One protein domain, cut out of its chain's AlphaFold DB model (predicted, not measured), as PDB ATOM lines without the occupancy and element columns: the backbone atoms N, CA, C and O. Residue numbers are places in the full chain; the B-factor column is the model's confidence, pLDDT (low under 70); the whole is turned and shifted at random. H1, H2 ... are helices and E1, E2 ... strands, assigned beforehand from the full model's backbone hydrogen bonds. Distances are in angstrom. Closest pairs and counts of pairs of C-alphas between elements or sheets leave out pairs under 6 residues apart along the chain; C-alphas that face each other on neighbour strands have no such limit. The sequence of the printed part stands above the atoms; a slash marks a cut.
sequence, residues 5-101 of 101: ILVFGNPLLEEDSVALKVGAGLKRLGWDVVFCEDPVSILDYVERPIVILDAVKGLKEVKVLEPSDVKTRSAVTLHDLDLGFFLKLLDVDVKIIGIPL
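Overview. This is residues 5 to 101 of the 101 residues of an uncharacterized protein of Candidatus Aenigmarchaeota archaeon (UniProt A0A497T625). A strongly twisted sheet of five strands runs through the domain, with the long helix H1 over one face and the short helix H2 over the other. H3 comes next to H2 but is not on the sheet, and a long stretch with no named element, residues 66 to 82, leads from edge strand E4 to H3. The printed part has 97 residues, with three named helices and five named strands in the order E1 H1 E2 H2 E3 E4 H3 E5; the class is mixed, helices and strands. The sheet's order is E2 E1 E3 E5 E4, mixed: the first four are parallel neighbours, and E4 is antiparallel to E5. The whole is compact, with a radius of gyration of the C-alphas of 12.8 A and spans of 36 by 31 by 24 A.

Along the chain. In the sheet, E2 is residues 33 to 36, E1 residues 5 to 8, E3 residues 50 to 56 (18.2 A), E5 residues 94 to 100 (19.1 A) and E4 residues 63 to 65. H1 is residues 17 to 28 (16.5 A), H2 residues 39 to 45 (11.5 A) and H3 residues 83 to 90 (10.7 A). C-alpha 5, where E1 begins, is at (470.923, 311.348, 413.123); C-alpha 100, where E5 ends, is at (465.792, 322.653, 425.331).

Arrangement. Inner strands E3 and E5 are parallel at 25 degrees, with N 52 and O 95 2.8 A apart, within hydrogen-bond range. E1 and E3 are parallel, with N 6 and O 51 at 2.8 A; E2 and E1 are parallel, with N 34 and O 5 at 2.9 A. E5 and E4 are antiparallel at 142 degrees, with N 65 and O 96 at 2.8 A. H1 is on the sheet at a height of 8.2 A, over E1 and E3, and runs along the strands, at 20 degrees to E1 on the local plane; the closest C-alphas of H1 and E3 are those of Ala 19 and Ala 55, 5.4 A apart. H2 is on the opposite face, at a height of 8.8 A over the sheet, and lies over E1; the closest C-alphas of H2 and E1 are those of Ile 42 and Leu 6, 7.6 A apart. E1, H1 and E2 form a strand-helix-strand unit, two parallel neighbour strands with a helix between along the chain; E2, H2 and E3 form a split one, with E1 between its strands; both crossovers are right-handed. H2 and H3 only just touch, with 3 pairs of C-alphas within 8 A, the closest being Pro 39 and Leu 83 at 5.7 A. In H1 and H3 every O i to N i+4 pair is within hydrogen-bond range; in H2 0 of 3 are, but 4 of 4 O i to N i+3 pairs.

Size, cuts and confidence. The C-alphas of Leu 29 and Val 76, the two farthest apart, are 39.2 A apart. The printed part has no cut, and the link from E4 to H3, 17 residues, is long. The mean pLDDT of the printed part is 74.5; residues 9 to 17, 67 to 85 and 92 are under 70.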
ATOM      1  N   ILE A   5     471.065 310.393 412.027       91.31
ATOM      2  CA  ILE A   5     470.923 311.348 413.123       91.31
ATOM      3  C   ILE A   5     472.316 311.673 413.653       91.31
ATOM      4  O   ILE A   5     472.942 310.839 414.308       91.31
ATOM      5  N   LEU A   6     472.790 312.882 413.372       89.12
ATOM      6  CA  LEU A   6     474.056 313.405 413.866       89.12
ATOM      7  C   LEU A   6     473.804 314.147 415.175       89.12
ATOM      8  O   LEU A   6     473.053 315.121 415.221       89.12
ATOM      9  N   VAL A   7     474.411 313.666 416.248       87.12
ATOM     10  CA  VAL A   7     474.293 314.262 417.576       87.12
ATOM     11  C   VAL A   7     475.595 314.980 417.871       87.12
ATOM     12  O   VAL A   7     476.626 314.328 418.045       87.12
ATOM     13  N   PHE A   8     475.532 316.307 417.932       78.50
ATOM     14  CA  PHE A   8     476.655 317.134 418.354       78.50
ATOM     15  C   PHE A   8     476.500 317.448 419.841       78.50
ATOM     16  O   PHE A   8     475.398 317.689 420.332       78.50
ATOM     17  N   GLY A   9     477.601 317.393 420.577       65.81
ATOM     18  CA  GLY A   9     477.612 317.755 421.986       65.81
ATOM     19  C   GLY A   9     478.966 317.480 422.608       65.81
ATOM     20  O   GLY A   9     479.593 316.461 422.315       65.81
ATOM     21  N   ASN A  10     479.420 318.377 423.478       63.06
ATOM     22  CA  ASN A  10     480.649 318.165 424.222       63.06
ATOM     23  C   ASN A  10     480.361 317.345 425.496       63.06
ATOM     24  O   ASN A  10     479.734 317.861 426.422       63.06
ATOM     25  N   PRO A  11     480.852 316.098 425.622       52.97
ATOM     26  CA  PRO A  11     480.629 315.288 426.821       52.97
ATOM     27  C   PRO A  11     481.238 315.888 428.104       52.97
ATOM     28  O   PRO A  11     480.913 315.424 429.196       52.97
ATOM     29  N   LEU A  12     482.103 316.904 427.994       45.19
ATOM     30  CA  LEU A  12     482.715 317.617 429.123       45.19
ATOM     31  C   LEU A  12     481.884 318.811 429.626       45.19
ATOM     32  O   LEU A  12     482.216 319.375 430.669       45.19
ATOM     33  N   LEU A  13     480.821 319.204 428.916       56.47
ATOM     34  CA  LEU A  13     479.886 320.245 429.342       56.47
ATOM     35  C   LEU A  13     478.584 319.575 429.801       56.47
ATOM     36  O   LEU A  13     477.893 318.935 429.013       56.47
ATOM     37  N   GLU A  14     478.231 319.709 431.087       55.44
ATOM     38  CA  GLU A  14     477.004 319.106 431.652       55.44
ATOM     39  C   GLU A  14     475.736 319.519 430.883       55.44
ATOM     40  O   GLU A  14     474.793 318.731 430.754       55.44
ATOM     41  N   GLU A  15     475.761 320.730 430.329       56.56
ATOM     42  CA  GLU A  15     474.729 321.355 429.504       56.56
ATOM     43  C   GLU A  15     474.513 320.599 428.168       56.56
ATOM     44  O   GLU A  15     473.377 320.285 427.807       56.56
ATOM     45  N   ASP A  16     475.576 320.151 427.498       61.38
ATOM     46  CA  ASP A  16     475.487 319.414 426.224       61.38
ATOM     47  C   ASP A  16     475.091 317.936 426.408       61.38
ATOM     48  O   ASP A  16     474.766 317.221 425.452       61.38
ATOM     49  N   SER A  17     475.055 317.451 427.655       69.56
ATOM     50  CA  SER A  17     474.717 316.055 427.957       69.56
ATOM     51  C   SER A  17     473.287 315.672 427.560       69.56
ATOM     52  O   SER A  17     472.986 314.483 427.423       69.56
ATOM     53  N   VAL A  18     472.390 316.648 427.384       78.81
ATOM     54  CA  VAL A  18     470.980 316.402 427.051       78.81
ATOM     55  C   VAL A  18     470.841 315.850 425.630       78.81
ATOM     56  O   VAL A  18     470.183 314.822 425.448       78.81
ATOM     57  N   ALA A  19     471.513 316.454 424.643       79.88
ATOM     58  CA  ALA A  19     471.510 315.962 423.264       79.88
ATOM     59  C   ALA A  19     472.114 314.550 423.183       79.88
ATOM     60  O   ALA A  19     471.517 313.649 422.591       79.88
ATOM     61  N   LEU A  20     473.222 314.307 423.892       82.44
ATOM     62  CA  LEU A  20     473.848 312.983 423.978       82.44
ATOM     63  C   LEU A  20     472.912 311.928 424.593       82.44
ATOM     64  O   LEU A  20     472.808 310.812 424.078       82.44
ATOM     65  N   LYS A  21     472.182 312.269 425.665       86.19
ATOM     66  CA  LYS A  21     471.206 311.366 426.308       86.19
ATOM     67  C   LYS A  21     470.039 311.032 425.382       86.19
ATOM     68  O   LYS A  21     469.635 309.869 425.311       86.19
ATOM     69  N   VAL A  22     469.508 312.027 424.672       87.94
ATOM     70  CA  VAL A  22     468.433 311.826 423.689       87.94
ATOM     71  C   VAL A  22     468.936 310.960 422.533       87.94
ATOM     72  O   VAL A  22     468.292 309.963 422.203       87.94
ATOM     73  N   GLY A  23     470.126 311.249 422.004       89.56
ATOM     74  CA  GLY A  23     470.797 310.433 420.992       89.56
ATOM     75  C   GLY A  23     470.979 308.978 421.425       89.56
ATOM     76  O   GLY A  23     470.631 308.054 420.692       89.56
ATOM     77  N   ALA A  24     471.436 308.746 422.659       89.50
ATOM     78  CA  ALA A  24     471.566 307.401 423.219       89.50
ATOM     79  C   ALA A  24     470.206 306.694 423.360       89.50
ATOM     80  O   ALA A  24     470.101 305.485 423.148       89.50
ATOM     81  N   GLY A  25     469.146 307.437 423.691       91.31
ATOM     82  CA  GLY A  25     467.768 306.951 423.669       91.31
ATOM     83  C   GLY A  25     467.333 306.486 422.279       91.31
ATOM     84  O   GLY A  25     466.890 305.349 422.134       91.31
ATOM     85  N   LEU A  26     467.525 307.327 421.263       91.00
ATOM     86  CA  LEU A  26     467.185 307.027 419.869       91.00
ATOM     87  C   LEU A  26     467.970 305.823 419.339       91.00
ATOM     88  O   LEU A  26     467.385 304.914 418.750       91.00
ATOM     89  N   LYS A  27     469.267 305.742 419.645       92.31
ATOM     90  CA  LYS A  27     470.102 304.600 419.260       92.31
ATOM     91  C   LYS A  27     469.589 303.286 419.853       92.31
ATOM     92  O   LYS A  27     469.534 302.276 419.160       92.31
ATOM     93  N   ARG A  28     469.152 303.295 421.120       93.00
ATOM     94  CA  ARG A  28     468.537 302.117 421.769       93.00
ATOM     95  C   ARG A  28     467.203 301.708 421.144       93.00
ATOM     96  O   ARG A  28     466.854 300.536 421.212       93.00
ATOM     97  N   LEU A  29     466.475 302.650 420.549       93.12
ATOM     98  CA  LEU A  29     465.237 302.387 419.812       93.12
ATOM     99  C   LEU A  29     465.490 301.878 418.380       93.12
ATOM    100  O   LEU A  29     464.529 301.565 417.684       93.12
ATOM    101  N   GLY A  30     466.753 301.771 417.952       92.12
ATOM    102  CA  GLY A  30     467.136 301.242 416.642       92.12
ATOM    103  C   GLY A  30     467.297 302.292 415.543       92.12
ATOM    104  O   GLY A  30     467.418 301.917 414.382       92.12
ATOM    105  N   TRP A  31     467.308 303.586 415.881       93.56
ATOM    106  CA  TRP A  31     467.609 304.644 414.912       93.56
ATOM    107  C   TRP A  31     469.106 304.687 414.575       93.56
ATOM    108  O   TRP A  31     469.953 304.403 415.427       93.56
ATOM    109  N   ASP A  32     469.427 305.101 413.348       93.25
ATOM    110  CA  ASP A  32     470.803 305.301 412.888       93.25
ATOM    111  C   ASP A  32     471.372 306.607 413.462       93.25
ATOM    112  O   ASP A  32     471.128 307.698 412.945       93.25
ATOM    113  N   VAL A  33     472.061 306.488 414.601       92.31
ATOM    114  CA  VAL A  33     472.589 307.615 415.378       92.31
ATOM    115  C   VAL A  33     474.113 307.584 415.421       92.31
ATOM    116  O   VAL A  33     474.725 306.617 415.906       92.31
ATOM    117  N   VAL A  34     474.703 308.705 415.018       90.12
ATOM    118  CA  VAL A  34     476.138 308.984 415.047       90.12
ATOM    119  C   VAL A  34     476.391 310.111 416.041       90.12
ATOM    120  O   VAL A  34     475.758 311.160 415.985       90.12
ATOM    121  N   PHE A  35     477.314 309.882 416.971       86.88
ATOM    122  CA  PHE A  35     477.779 310.917 417.889       86.88
ATOM    123  C   PHE A  35     479.002 311.583 417.268       86.88
ATOM    124  O   PHE A  35     479.980 310.897 416.970       86.88
ATOM    125  N   CYS A  36     478.919 312.888 417.046       81.06
ATOM    126  CA  CYS A  36     479.961 313.671 416.401       81.06
ATOM    127  C   CYS A  36     480.658 314.541 417.449       81.06
ATOM    128  O   CYS A  36     480.019 315.357 418.112       81.06
ATOM    129  N   GLU A  37     481.971 314.364 417.590       73.88
ATOM    130  CA  GLU A  37     482.810 315.208 418.453       73.88
ATOM    131  C   GLU A  37     483.244 316.501 417.744       73.88
ATOM    132  O   GLU A  37     483.574 317.482 418.404       73.88
ATOM    133  N   ASP A  38     483.213 316.509 416.407       75.44
ATOM    134  CA  ASP A  38     483.651 317.621 415.567       75.44
ATOM    135  C   ASP A  38     482.650 317.888 414.416       75.44
ATOM    136  O   ASP A  38     482.102 316.934 413.847       75.44
ATOM    137  N   PRO A  39     482.396 319.160 414.041       74.38
ATOM    138  CA  PRO A  39     481.503 319.523 412.936       74.38
ATOM    139  C   PRO A  39     481.875 318.918 411.574       74.38
ATOM    140  O   PRO A  39     480.986 318.663 410.760       74.38
ATOM    141  N   VAL A  40     483.160 318.656 411.316       79.12
ATOM    142  CA  VAL A  40     483.668 318.109 410.044       79.12
ATOM    143  C   VAL A  40     483.128 316.704 409.778       79.12
ATOM    144  O   VAL A  40     482.979 316.326 408.615       79.12
ATOM    145  N   SER A  41     482.741 315.953 410.817       80.50
ATOM    146  CA  SER A  41     482.133 314.624 410.669       80.50
ATOM    147  C   SER A  41     480.866 314.620 409.809       80.50
ATOM    148  O   SER A  41     480.478 313.565 409.320       80.50
ATOM    149  N   ILE A  42     480.224 315.772 409.581       80.81
ATOM    150  CA  ILE A  42     479.081 315.878 408.666       80.81
ATOM    151  C   ILE A  42     479.431 315.469 407.226       80.81
ATOM    152  O   ILE A  42     478.571 314.941 406.519       80.81
ATOM    153  N   LEU A  43     480.688 315.671 406.802       83.25
ATOM    154  CA  LEU A  43     481.163 315.387 405.444       83.25
ATOM    155  C   LEU A  43     481.030 313.909 405.070       83.25
ATOM    156  O   LEU A  43     480.783 313.597 403.908       83.25
ATOM    157  N   ASP A  44     481.118 313.014 406.051       86.62
ATOM    158  CA  ASP A  44     481.003 311.569 405.835       86.62
ATOM    159  C   ASP A  44     479.559 311.129 405.520       86.62
ATOM    160  O   ASP A  44     479.321 309.988 405.124       86.62
ATOM    161  N   TYR A  45     478.581 312.029 405.687       87.19
ATOM    162  CA  TYR A  45     477.150 311.720 405.618       87.19
ATOM    163  C   TYR A  45     476.361 312.573 404.619       87.19
ATOM    164  O   TYR A  45     475.150 312.390 404.505       87.19
ATOM    165  N   VAL A  46     477.018 313.463 403.868       83.12
ATOM    166  CA  VAL A  46     476.366 314.408 402.932       83.12
ATOM    167  C   VAL A  46     475.557 313.738 401.816       83.12
ATOM    168  O   VAL A  46     474.679 314.365 401.235       83.12
ATOM    169  N   GLU A  47     475.807 312.459 401.525       84.12
ATOM    170  CA  GLU A  47     475.050 311.690 400.524       84.12
ATOM    171  C   GLU A  47     473.713 311.133 401.054       84.12
ATOM    172  O   GLU A  47     472.958 310.497 400.312       84.12
ATOM    173  N   ARG A  48     473.395 311.347 402.337       86.12
ATOM    174  CA  ARG A  48     472.176 310.858 402.999       86.12
ATOM    175  C   ARG A  48     471.343 312.026 403.533       86.12
ATOM    176  O   ARG A  48     471.887 313.089 403.799       86.12
ATOM    177  N   PRO A  49     470.031 311.843 403.767       87.25
ATOM    178  CA  PRO A  49     469.256 312.813 404.534       87.25
ATOM    179  C   PRO A  49     469.813 312.932 405.960       87.25
ATOM    180  O   PRO A  49     469.937 311.919 406.655       87.25
ATOM    181  N   ILE A  50     470.125 314.152 406.397       88.75
ATOM    182  CA  ILE A  50     470.747 314.411 407.700       88.75
ATOM    183  C   ILE A  50     469.730 315.043 408.654       88.75
ATOM    184  O   ILE A  50     469.058 316.027 408.329       88.75
ATOM    185  N   VAL A  51     469.653 314.494 409.865       88.62
ATOM    186  CA  VAL A  51     468.973 315.115 411.003       88.62
ATOM    187  C   VAL A  51     470.020 315.452 412.050       88.62
ATOM    188  O   VAL A  51     470.762 314.578 412.481       88.62
ATOM    189  N   ILE A  52     470.069 316.704 412.477       87.06
ATOM    190  CA  ILE A  52     470.994 317.165 413.504       87.06
ATOM    191  C   ILE A  52     470.244 317.314 414.819       87.06
ATOM    192  O   ILE A  52     469.186 317.936 414.865       87.06
ATOM    193  N   LEU A  53     470.797 316.751 415.884       84.81
ATOM    194  CA  LEU A  53     470.302 316.904 417.240       84.81
ATOM    195  C   LEU A  53     471.284 317.769 418.034       84.81
ATOM    196  O   LEU A  53     472.451 317.395 418.160       84.81
ATOM    197  N   ASP A  54     470.809 318.893 418.568       79.00
ATOM    198  CA  ASP A  54     471.646 319.850 419.300       79.00
ATOM    199  C   ASP A  54     470.920 320.405 420.537       79.00
ATOM    200  O   ASP A  54     469.685 320.490 420.566       79.00
ATOM    201  N   ALA A  55     471.675 320.763 421.573       74.69
ATOM    202  CA  ALA A  55     471.157 321.353 422.803       74.69
ATOM    203  C   ALA A  55     471.126 322.885 422.677       74.69
ATOM    204  O   ALA A  55     472.152 323.542 422.528       74.69
ATOM    205  N   VAL A  56     469.937 323.489 422.752       75.50
ATOM    206  CA  VAL A  56     469.757 324.921 422.477       75.50
ATOM    207  C   VAL A  56     469.269 325.657 423.720       75.50
ATOM    208  O   VAL A  56     468.142 325.479 424.195       75.50
ATOM    209  N   LYS A  57     470.108 326.571 424.217       71.69
ATOM    210  CA  LYS A  57     469.790 327.431 425.361       71.69
ATOM    211  C   LYS A  57     468.680 328.423 425.023       71.69
ATOM    212  O   LYS A  57     468.775 329.176 424.056       71.69
ATOM    213  N   GLY A  58     467.654 328.478 425.872       72.81
ATOM    214  CA  GLY A  58     466.533 329.411 425.729       72.81
ATOM    215  C   GLY A  58     465.350 328.881 424.912       72.81
ATOM    216  O   GLY A  58     464.374 329.614 424.739       72.81
ATOM    217  N   LEU A  59     465.389 327.624 424.451       76.88
ATOM    218  CA  LEU A  59     464.182 326.922 424.012       76.88
ATOM    219  C   LEU A  59     463.330 326.524 425.223       76.88
ATOM    220  O   LEU A  59     463.851 326.147 426.267       76.88
ATOM    221  N   LYS A  60     462.003 326.596 425.075       78.88
ATOM    222  CA  LYS A  60     461.045 326.120 426.093       78.88
ATOM    223  C   LYS A  60     460.573 324.690 425.841       78.88
ATOM    224  O   LYS A  60     460.105 324.026 426.756       78.88
ATOM    225  N   GLU A  61     460.664 324.247 424.595       84.94
ATOM    226  CA  GLU A  61     460.188 322.957 424.115       84.94
ATOM    227  C   GLU A  61     461.058 322.497 422.943       84.94
ATOM    228  O   GLU A  61     461.782 323.302 422.349       84.94
ATOM    229  N   VAL A  62     460.991 321.203 422.625       85.12
ATOM    230  CA  VAL A  62     461.678 320.640 421.459       85.12
ATOM    231  C   VAL A  62     461.135 321.302 420.202       85.12
ATOM    232  O   VAL A  62     459.922 321.328 419.984       85.12
ATOM    233  N   LYS A  63     462.031 321.818 419.363       83.81
ATOM    234  CA  LYS A  63     461.644 322.533 418.150       83.81
ATOM    235  C   LYS A  63     462.473 322.070 416.961       83.81
ATOM    236  O   LYS A  63     463.687 321.924 417.067       83.81
ATOM    237  N   VAL A  64     461.806 321.875 415.825       84.75
ATOM    238  CA  VAL A  64     462.486 321.745 414.534       84.75
ATOM    239  C   VAL A  64     462.895 323.143 414.086       84.75
ATOM    240  O   VAL A  64     462.059 324.047 414.015       84.75
ATOM    241  N   LEU A  65     464.189 323.313 413.863       77.81
ATOM    242  CA  LEU A  65     464.829 324.544 413.440       77.81
ATOM    243  C   LEU A  65     465.314 324.377 412.003       77.81
ATOM    244  O   LEU A  65     465.816 323.317 411.618       77.81
ATOM    245  N   GLU A  66     465.182 325.448 411.237       71.44
ATOM    246  CA  GLU A  66     465.814 325.560 409.931       71.44
ATOM    247  C   GLU A  66     467.265 326.040 410.104       71.44
ATOM    248  O   GLU A  66     467.576 326.734 411.081       71.44
ATOM    249  N   PRO A  67     468.173 325.764 409.151       66.69
ATOM    250  CA  PRO A  67     469.534 326.306 409.182       66.69
ATOM    251  C   PRO A  67     469.577 327.836 409.341       66.69
ATOM    252  O   PRO A  67     470.494 328.375 409.960       66.69
ATOM    253  N   SER A  68     468.563 328.548 408.835       66.31
ATOM    254  CA  SER A  68     468.414 330.001 408.997       66.31
ATOM    255  C   SER A  68     468.088 330.450 410.425       66.31
ATOM    256  O   SER A  68     468.348 331.605 410.766       66.31
ATOM    257  N   ASP A  69     467.517 329.573 411.254       63.97
ATOM    258  CA  ASP A  69     467.194 329.866 412.655       63.97
ATOM    259  C   ASP A  69     468.436 329.794 413.560       63.97
ATOM    260  O   ASP A  69     468.444 330.345 414.669       63.97
ATOM    261  N   VAL A  70     469.507 329.145 413.091       63.97
ATOM    262  CA  VAL A  70     470.773 329.025 413.816       63.97
ATOM    263  C   VAL A  70     471.580 330.309 413.638       63.97
ATOM    264  O   VAL A  70     472.099 330.624 412.565       63.97
ATOM    265  N   LYS A  71     471.703 331.085 414.720       57.34
ATOM    266  CA  LYS A  71     472.555 332.280 414.736       57.34
ATOM    267  C   LYS A  71     474.019 331.864 414.628       57.34
ATOM    268  O   LYS A  71     474.584 331.391 415.607       57.34
ATOM    269  N   THR A  72     474.640 332.139 413.486       53.28
ATOM    270  CA  THR A  72     476.101 332.079 413.350       53.28
ATOM    271  C   THR A  72     476.734 333.098 414.292       53.28
ATOM    272  O   THR A  72     476.442 334.297 414.178       53.28
ATOM    273  N   ARG A  73     477.584 332.651 415.222       46.94
ATOM    274  CA  ARG A  73     478.442 333.582 415.972       46.94
ATOM    275  C   ARG A  73     479.538 334.090 415.031       46.94
ATOM    276  O   ARG A  73     479.897 333.426 414.065       46.94
ATOM    277  N   SER A  74     480.041 335.303 415.257       38.31
ATOM    278  CA  SER A  74     481.207 335.790 414.514       38.31
ATOM    279  C   SER A  74     482.371 334.837 414.790       38.31
ATOM    280  O   SER A  74     482.844 334.793 415.923       38.31
ATOM    281  N   ALA A  75     482.783 334.055 413.791       42.25
ATOM    282  CA  ALA A  75     483.876 333.101 413.912       42.25
ATOM    283  C   ALA A  75     485.197 333.869 414.073       42.25
ATOM    284  O   ALA A  75     485.760 334.367 413.097       42.25
ATOM    285  N   VAL A  76     485.649 334.044 415.318       36.03
ATOM    286  CA  VAL A  76     486.925 334.712 415.631       36.03
ATOM    287  C   VAL A  76     488.048 333.676 415.767       36.03
ATOM    288  O   VAL A  76     489.217 334.013 415.581       36.03
ATOM    289  N   THR A  77     487.717 332.399 416.004       34.69
ATOM    290  CA  THR A  77     488.676 331.287 416.081       34.69
ATOM    291  C   THR A  77     488.248 330.082 415.229       34.69
ATOM    292  O   THR A  77     487.071 329.908 414.934       34.69
ATOM    293  N   LEU A  78     489.197 329.215 414.843       33.75
ATOM    294  CA  LEU A  78     488.914 327.928 414.171       33.75
ATOM    295  C   LEU A  78     488.001 327.013 415.011       33.75
ATOM    296  O   LEU A  78     487.277 326.203 414.448       33.75
ATOM    297  N   HIS A  79     488.002 327.171 416.339       42.47
ATOM    298  CA  HIS A  79     487.092 326.475 417.255       42.47
ATOM    299  C   HIS A  79     485.681 327.087 417.292       42.47
ATOM    300  O   HIS A  79     484.757 326.441 417.775       42.47
ATOM    301  N   ASP A  80     485.505 328.302 416.761       41.62
ATOM    302  CA  ASP A  80     484.204 328.952 416.556       41.62
ATOM    303  C   ASP A  80     483.629 328.671 415.158       41.62
ATOM    304  O   ASP A  80     482.646 329.308 414.771       41.62
ATOM    305  N   LEU A  81     484.233 327.758 414.377       51.72
ATOM    306  CA  LEU A  81     483.594 327.184 413.193       51.72
ATOM    307  C   LEU A  81     482.400 326.350 413.666       51.72
ATOM    308  O   LEU A  81     482.472 325.133 413.818       51.72
ATOM    309  N   ASP A  82     481.318 327.053 413.975       66.50
ATOM    310  CA  ASP A  82     480.093 326.462 414.462       66.50
ATOM    311  C   ASP A  82     479.437 325.617 413.364       66.50
ATOM    312  O   ASP A  82     479.667 325.784 412.161       66.50
ATOM    313  N   LEU A  83     478.601 324.677 413.796       69.38
ATOM    314  CA  LEU A  83     477.782 323.854 412.913       69.38
ATOM    315  C   LEU A  83     477.051 324.713 411.863       69.38
ATOM    316  O   LEU A  83     476.969 324.339 410.697       69.38
ATOM    317  N   GLY A  84     476.586 325.905 412.253       68.38
ATOM    318  CA  GLY A  84     475.911 326.848 411.363       68.38
ATOM    319  C   GLY A  84     476.773 327.314 410.184       68.38
ATOM    320  O   GLY A  84     476.254 327.472 409.077       68.38
ATOM    321  N   PHE A  85     478.076 327.511 410.378       69.44
ATOM    322  CA  PHE A  85     479.001 327.867 409.305       69.44
ATOM    323  C   PHE A  85     479.204 326.718 408.308       69.44
ATOM    324  O   PHE A  85     479.131 326.943 407.100       69.44
ATOM    325  N   PHE A  86     479.384 325.484 408.790       74.00
ATOM    326  CA  PHE A  86     479.512 324.313 407.913       74.00
ATOM    327  C   PHE A  86     478.242 324.054 407.104       74.00
ATOM    328  O   PHE A  86     478.322 323.807 405.901       74.00
ATOM    329  N   LEU A  87     477.069 324.194 407.724       72.81
ATOM    330  CA  LEU A  87     475.790 324.064 407.025       72.81
ATOM    331  C   LEU A  87     475.632 325.090 405.899       72.81
ATOM    332  O   LEU A  87     475.162 324.743 404.817       72.81
ATOM    333  N   LYS A  88     476.087 326.332 406.112       72.69
ATOM    334  CA  LYS A  88     476.095 327.368 405.064       72.69
ATOM    335  C   LYS A  88     477.067 327.068 403.925       72.69
ATOM    336  O   LYS A  88     476.793 327.458 402.797       72.69
ATOM    337  N   LEU A  89     478.205 326.434 404.209       72.62
ATOM    338  CA  LEU A  89     479.196 326.092 403.184       72.62
ATOM    339  C   LEU A  89     478.770 324.912 402.311       72.62
ATOM    340  O   LEU A  89     479.100 324.886 401.128       72.62
ATOM    341  N   LEU A  90     478.096 323.930 402.905       71.00
ATOM    342  CA  LEU A  90     477.809 322.656 402.252       71.00
ATOM    343  C   LEU A  90     476.510 322.656 401.438       71.00
ATOM    344  O   LEU A  90     476.318 321.730 400.661       71.00
ATOM    345  N   ASP A  91     475.650 323.670 401.596       70.50
ATOM    346  CA  ASP A  91     474.337 323.772 400.928       70.50
ATOM    347  C   ASP A  91     473.529 322.459 401.011       70.50
ATOM    348  O   ASP A  91     472.903 321.999 400.058       70.50
ATOM    349  N   VAL A  92     473.612 321.804 402.172       69.81
ATOM    350  CA  VAL A  92     472.965 320.519 402.445       69.81
ATOM    351  C   VAL A  92     471.580 320.737 403.044       69.81
ATOM    352  O   VAL A  92     471.405 321.536 403.966       69.81
ATOM    353  N   ASP A  93     470.598 319.980 402.555       72.88
ATOM    354  CA  ASP A  93     469.264 319.922 403.154       72.88
ATOM    355  C   ASP A  93     469.336 319.125 404.466       72.88
ATOM    356  O   ASP A  93     469.408 317.890 404.471       72.88
ATOM    357  N   VAL A  94     469.381 319.844 405.589       80.25
ATOM    358  CA  VAL A  94     469.424 319.268 406.936       80.25
ATOM    359  C   VAL A  94     468.232 319.727 407.758       80.25
ATOM    360  O   VAL A  94     467.813 320.882 407.698       80.25
ATOM    361  N   LYS A  95     467.735 318.837 408.617       83.88
ATOM    362  CA  LYS A  95     466.763 319.203 409.655       83.88
ATOM    363  C   LYS A  95     467.448 319.286 410.997       83.88
ATOM    364  O   LYS A  95     468.089 318.323 411.404       83.88
ATOM    365  N   ILE A  96     467.265 320.387 411.712       84.12
ATOM    366  CA  ILE A  96     467.850 320.570 413.038       84.12
ATOM    367  C   ILE A  96     466.747 320.392 414.079       84.12
ATOM    368  O   ILE A  96     465.674 320.974 413.969       84.12
ATOM    369  N   ILE A  97     466.985 319.571 415.094       85.44
ATOM    370  CA  ILE A  97     466.088 319.361 416.228       85.44
ATOM    371  C   ILE A  97     466.783 319.938 417.456       85.44
ATOM    372  O   ILE A  97     467.715 319.343 418.000       85.44
ATOM    373  N   GLY A  98     466.313 321.107 417.881       82.75
ATOM    374  CA  GLY A  98     466.786 321.768 419.087       82.75
ATOM    375  C   GLY A  98     466.128 321.165 420.320       82.75
ATOM    376  O   GLY A  98     464.899 321.202 420.460       82.75
ATOM    377  N   ILE A  99     466.944 320.626 421.219       81.81
ATOM    378  CA  ILE A  99     466.517 320.131 422.524       81.81
ATOM    379  C   ILE A  99     466.703 321.252 423.551       81.81
ATOM    380  O   ILE A  99     467.789 321.831 423.612       81.81
ATOM    381  N   PRO A 100     465.668 321.604 424.334       80.19
ATOM    382  CA  PRO A 100     465.792 322.653 425.331       80.19
ATOM    383  C   PRO A 100     466.789 322.264 426.423       80.19
ATOM    384  O   PRO A 100     466.793 321.128 426.901       80.19
ATOM    385  N   LEU A 101     467.606 323.253 426.780       70.25
ATOM    386  CA  LEU A 101     468.563 323.250 427.884       70.25
ATOM    387  C   LEU A 101     467.895 323.657 429.200       70.25
ATOM    388  O   LEU A 101     467.231 324.723 429.200       70.25
TER     389      LEU A 101